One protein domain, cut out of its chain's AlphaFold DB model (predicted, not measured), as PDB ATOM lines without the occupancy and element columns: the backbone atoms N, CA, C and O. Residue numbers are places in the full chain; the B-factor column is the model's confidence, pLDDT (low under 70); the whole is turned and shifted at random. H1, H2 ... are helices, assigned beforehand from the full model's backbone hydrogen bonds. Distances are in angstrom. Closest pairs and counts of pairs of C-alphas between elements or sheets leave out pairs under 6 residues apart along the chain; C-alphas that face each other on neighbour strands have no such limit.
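What this domain is: This is residues 13 to 53 of the 74 residues of an uncharacterized protein of Phycisphaerae bacterium RAS2 (UniProt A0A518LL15). Two helices cross at a slant, the chain folding back so that H2 packs across the part of H1 around Ser 17, while residues 26 to 32, of which 26 to 31 belong to H1, stick out. The printed part has 41 residues with two named helices, H1 then H2, and no named strand; the class is all helix. It is only just compact, close to loose, with a radius of gyration of the C-alphas of 10.6 A, and a rod spanning 33 by 16 by 14 A.

Where its parts are: H1, the longest helix, is residues 13 to 31, 27.1 A from C-alpha 13 at (-23.020, -7.060, 25.699) to C-alpha 31 at (-37.936, 5.864, 7.111). H2 is residues 38 to 52, 20.5 A long, ending at C-alpha 52 at (-12.522, 3.946, 25.364).

How they stand to each other: H1 and H2 touch; their closest C-alphas, those of Ser 17 and Ala 43, are 4.3 A apart. They run opposite ways at a steep tilt of 51 degrees. In H1 and H2 every O i to N i+4 pair is within hydrogen-bond range.

The domain as a whole: The two C-alphas farthest apart, those of Phe 31 and Gly 53, are 33.3 A apart. The printed part has no cut, and the link from H1 to H2, 6 residues, is short. Mean pLDDT of the printed part is 81.2; residues 33, 36 and 53 are under 70.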
ATOM      1  N   ASP A  13     -22.433  -8.394  25.558       79.31
ATOM      2  CA  ASP A  13     -23.020  -7.060  25.699       79.31
ATOM      3  C   ASP A  13     -22.627  -6.152  24.530       79.31
ATOM      4  O   ASP A  13     -23.482  -5.510  23.923       79.31
ATOM      5  N   LEU A  14     -21.355  -6.181  24.122       85.50
ATOM      6  CA  LEU A  14     -20.881  -5.447  22.950       85.50
ATOM      7  C   LEU A  14     -21.552  -5.946  21.664       85.50
ATOM      8  O   LEU A  14     -21.971  -5.147  20.826       85.50
ATOM      9  N   ARG A  15     -21.713  -7.265  21.517       87.25
ATOM     10  CA  ARG A  15     -22.406  -7.867  20.371       87.25
ATOM     11  C   ARG A  15     -23.864  -7.408  20.287       87.25
ATOM     12  O   ARG A  15     -24.332  -7.076  19.198       87.25
ATOM     13  N   ARG A  16     -24.581  -7.384  21.414       87.88
ATOM     14  CA  ARG A  16     -25.973  -6.911  21.484       87.88
ATOM     15  C   ARG A  16     -26.084  -5.427  21.164       87.88
ATOM     16  O   ARG A  16     -26.927  -5.055  20.353       87.88
ATOM     17  N   SER A  17     -25.213  -4.599  21.726       89.31
ATOM     18  CA  SER A  17     -25.218  -3.160  21.465       89.31
ATOM     19  C   SER A  17     -24.949  -2.833  19.997       89.31
ATOM     20  O   SER A  17     -25.658  -2.019  19.406       89.31
ATOM     21  N   LEU A  18     -24.000  -3.529  19.363       88.62
ATOM     22  CA  LEU A  18     -23.752  -3.392  17.925       88.62
ATOM     23  C   LEU A  18     -24.980  -3.773  17.088       88.62
ATOM     24  O   LEU A  18     -25.285  -3.096  16.109       88.62
ATOM     25  N   TYR A  19     -25.712  -4.818  17.481       90.69
ATOM     26  CA  TYR A  19     -26.949  -5.207  16.802       90.69
ATOM     27  C   TYR A  19     -28.022  -4.109  16.882       90.69
ATOM     28  O   TYR A  19     -28.601  -3.758  15.854       90.69
ATOM     29  N   VAL A  20     -28.237  -3.520  18.065       88.81
ATOM     30  CA  VAL A  20     -29.193  -2.411  18.258       88.81
ATOM     31  C   VAL A  20     -28.831  -1.216  17.375       88.81
ATOM     32  O   VAL A  20     -29.697  -0.670  16.691       88.81
ATOM     33  N   VAL A  21     -27.552  -0.830  17.332       87.44
ATOM     34  CA  VAL A  21     -27.086   0.287  16.493       87.44
ATOM     35  C   VAL A  21     -27.333   0.009  15.007       87.44
ATOM     36  O   VAL A  21     -27.894   0.855  14.312       87.44
ATOM     37  N   LEU A  22     -26.970  -1.181  14.516       86.00
ATOM     38  CA  LEU A  22     -27.167  -1.560  13.111       86.00
ATOM     39  C   LEU A  22     -28.646  -1.581  12.715       86.00
ATOM     40  O   LEU A  22     -29.005  -1.123  11.631       86.00
ATOM     41  N   GLU A  23     -29.515  -2.087  13.590       86.75
ATOM     42  CA  GLU A  23     -30.954  -2.098  13.343       86.75
ATOM     43  C   GLU A  23     -31.514  -0.675  13.220       86.75
ATOM     44  O   GLU A  23     -32.327  -0.409  12.329       86.75
ATOM     45  N   ARG A  24     -31.041   0.254  14.058       84.56
ATOM     46  CA  ARG A  24     -31.472   1.658  14.028       84.56
ATOM     47  C   ARG A  24     -30.970   2.411  12.810       84.56
ATOM     48  O   ARG A  24     -31.748   3.170  12.242       84.56
ATOM     49  N   ILE A  25     -29.735   2.164  12.372       82.75
ATOM     50  CA  ILE A  25     -29.215   2.713  11.111       82.75
ATOM     51  C   ILE A  25     -30.088   2.238   9.946       82.75
ATOM     52  O   ILE A  25     -30.593   3.057   9.185       82.75
ATOM     53  N   ARG A  26     -30.365   0.931   9.871       80.12
ATOM     54  CA  ARG A  26     -31.223   0.353   8.826       80.12
ATOM     55  C   ARG A  26     -32.642   0.934   8.843       80.12
ATOM     56  O   ARG A  26     -33.238   1.132   7.790       80.12
ATOM     57  N   PHE A  27     -33.206   1.182  10.026       81.44
ATOM     58  CA  PHE A  27     -34.531   1.795  10.156       81.44
ATOM     59  C   PHE A  27     -34.522   3.265   9.717       81.44
ATOM     60  O   PHE A  27     -35.414   3.687   8.984       81.44
ATOM     61  N   ALA A  28     -33.503   4.031  10.115       81.50
ATOM     62  CA  ALA A  28     -33.345   5.428   9.723       81.50
ATOM     63  C   ALA A  28     -33.168   5.581   8.205       81.50
ATOM     64  O   ALA A  28     -33.818   6.432   7.611       81.50
ATOM     65  N   GLU A  29     -32.374   4.717   7.568       75.06
ATOM     66  CA  GLU A  29     -32.223   4.686   6.106       75.06
ATOM     67  C   GLU A  29     -33.549   4.416   5.380       75.06
ATOM     68  O   GLU A  29     -33.769   4.927   4.284       75.06
ATOM     69  N   TYR A  30     -34.442   3.619   5.976       73.56
ATOM     70  CA  TYR A  30     -35.716   3.251   5.356       73.56
ATOM     71  C   TYR A  30     -36.819   4.300   5.563       73.56
ATOM     72  O   TYR A  30     -37.659   4.486   4.684       73.56
ATOM     73  N   PHE A  31     -36.844   4.964   6.720       73.25
ATOM     74  CA  PHE A  31     -37.936   5.864   7.111       73.25
ATOM     75  C   PHE A  31     -37.553   7.350   7.157       73.25
ATOM     76  O   PHE A  31     -38.429   8.168   7.425       73.25
ATOM     77  N   ASP A  32     -36.282   7.696   6.927       70.38
ATOM     78  CA  ASP A  32     -35.710   9.056   7.022       70.38
ATOM     79  C   ASP A  32     -36.073   9.788   8.335       70.38
ATOM     80  O   ASP A  32     -36.159  11.011   8.430       70.38
ATOM     81  N   LEU A  33     -36.333   9.002   9.381       65.69
ATOM     82  CA  LEU A  33     -36.771   9.445  10.695       65.69
ATOM     83  C   LEU A  33     -35.845   8.814  11.723       65.69
ATOM     84  O   LEU A  33     -35.882   7.603  11.955       65.69
ATOM     85  N   PHE A  34     -35.023   9.644  12.360       72.44
ATOM     86  CA  PHE A  34     -34.169   9.216  13.457       72.44
ATOM     87  C   PHE A  34     -34.528   9.967  14.734       72.44
ATOM     88  O   PHE A  34     -34.213  11.144  14.902       72.44
ATOM     89  N   VAL A  35     -35.179   9.256  15.651       70.06
ATOM     90  CA  VAL A  35     -35.359   9.695  17.034       70.06
ATOM     91  C   VAL A  35     -34.596   8.702  17.909       70.06
ATOM     92  O   VAL A  35     -35.002   7.540  17.978       70.06
ATOM     93  N   PRO A  36     -33.473   9.106  18.529       69.50
ATOM     94  CA  PRO A  36     -32.706   8.215  19.387       69.50
ATOM     95  C   PRO A  36     -33.488   7.951  20.673       69.50
ATOM     96  O   PRO A  36     -33.730   8.876  21.453       69.50
ATOM     97  N   ASP A  37     -33.866   6.693  20.881       80.75
ATOM     98  CA  ASP A  37     -34.471   6.222  22.123       80.75
ATOM     99  C   ASP A  37     -33.414   5.766  23.137       80.75
ATOM    100  O   ASP A  37     -32.217   5.695  22.837       80.75
ATOM    101  N   ASP A  38     -33.864   5.512  24.365       85.62
ATOM    102  CA  ASP A  38     -32.987   5.214  25.498       85.62
ATOM    103  C   ASP A  38     -32.125   3.970  25.240       85.62
ATOM    104  O   ASP A  38     -30.928   3.982  25.509       85.62
ATOM    105  N   TRP A  39     -32.675   2.946  24.579       81.62
ATOM    106  CA  TRP A  39     -31.933   1.729  24.236       81.62
ATOM    107  C   TRP A  39     -30.779   1.974  23.267       81.62
ATOM    108  O   TRP A  39     -29.740   1.323  23.370       81.62
ATOM    109  N   LEU A  40     -30.934   2.902  22.319       85.75
ATOM    110  CA  LEU A  40     -29.837   3.263  21.429       85.75
ATOM    111  C   LEU A  40     -28.738   4.026  22.173       85.75
ATOM    112  O   LEU A  40     -27.557   3.812  21.899       85.75
ATOM    113  N   ARG A  41     -29.106   4.894  23.121       84.25
ATOM    114  CA  ARG A  41     -28.129   5.601  23.962       84.25
ATOM    115  C   ARG A  41     -27.354   4.624  24.840       84.25
ATOM    116  O   ARG A  41     -26.129   4.685  24.844       84.25
ATOM    117  N   ASP A  42     -28.044   3.682  25.476       85.50
ATOM    118  CA  ASP A  42     -27.423   2.624  26.278       85.50
ATOM    119  C   ASP A  42     -26.484   1.755  25.429       85.50
ATOM    120  O   ASP A  42     -25.361   1.454  25.832       85.50
ATOM    121  N   ALA A  43     -26.895   1.391  24.210       87.75
ATOM    122  CA  ALA A  43     -26.055   0.624  23.295       87.75
ATOM    123  C   ALA A  43     -24.773   1.382  22.906       87.75
ATOM    124  O   ALA A  43     -23.681   0.806  22.913       87.75
ATOM    125  N   LEU A  44     -24.891   2.675  22.588       85.19
ATOM    126  CA  LEU A  44     -23.743   3.532  22.288       85.19
ATOM    127  C   LEU A  44     -22.818   3.684  23.500       85.19
ATOM    128  O   LEU A  44     -21.600   3.660  23.335       85.19
ATOM    129  N   GLU A  45     -23.378   3.771  24.704       82.75
ATOM    130  CA  GLU A  45     -22.618   3.846  25.948       82.75
ATOM    131  C   GLU A  45     -21.841   2.552  26.222       82.75
ATOM    132  O   GLU A  45     -20.646   2.594  26.498       82.75
ATOM    133  N   VAL A  46     -22.458   1.382  26.032       86.62
ATOM    134  CA  VAL A  46     -21.759   0.090  26.143       86.62
ATOM    135  C   VAL A  46     -20.600   0.001  25.146       86.62
ATOM    136  O   VAL A  46     -19.520  -0.474  25.503       86.62
ATOM    137  N   ILE A  47     -20.797   0.461  23.906       83.38
ATOM    138  CA  ILE A  47     -19.727   0.506  22.897       83.38
ATOM    139  C   ILE A  47     -18.619   1.467  23.343       83.38
ATOM    140  O   ILE A  47     -17.443   1.108  23.265       83.38
ATOM    141  N   ARG A  48     -18.977   2.651  23.853       80.31
ATOM    142  CA  ARG A  48     -18.030   3.633  24.397       80.31
ATOM    143  C   ARG A  48     -17.179   3.019  25.506       80.31
ATOM    144  O   ARG A  48     -15.957   3.076  25.407       80.31
ATOM    145  N   CYS A  49     -17.799   2.361  26.484       79.81
ATOM    146  CA  CYS A  49     -17.104   1.692  27.584       79.81
ATOM    147  C   CYS A  49     -16.140   0.603  27.098       79.81
ATOM    148  O   CYS A  49     -15.058   0.452  27.656       79.81
ATOM    149  N   HIS A  50     -16.489  -0.141  26.044       81.50
ATOM    150  CA  HIS A  50     -15.605  -1.171  25.490       81.50
ATOM    151  C   HIS A  50     -14.446  -0.606  24.655       81.50
ATOM    152  O   HIS A  50     -13.372  -1.202  24.638       81.50
ATOM    153  N   LEU A  51     -14.657   0.502  23.934       78.94
ATOM    154  CA  LEU A  51     -13.644   1.088  23.046       78.94
ATOM    155  C   LEU A  51     -12.697   2.051  23.765       78.94
ATOM    156  O   LEU A  51     -11.509   2.089  23.454       78.94
ATOM    157  N   VAL A  52     -13.235   2.856  24.680       77.31
ATOM    158  CA  VAL A  52     -12.522   3.946  25.364       77.31
ATOM    159  C   VAL A  52     -12.199   3.577  26.815       77.31
ATOM    160  O   VAL A  52     -11.268   4.130  27.393       77.31
ATOM    161  N   GLY A  53     -12.918   2.609  27.390       65.12
ATOM    162  CA  GLY A  53     -12.887   2.329  28.822       65.12
ATOM    163  C   GLY A  53     -13.899   3.180  29.592       65.12
ATOM    164  O   GLY A  53     -14.548   4.067  29.036       65.12
TER     165      GLY A  53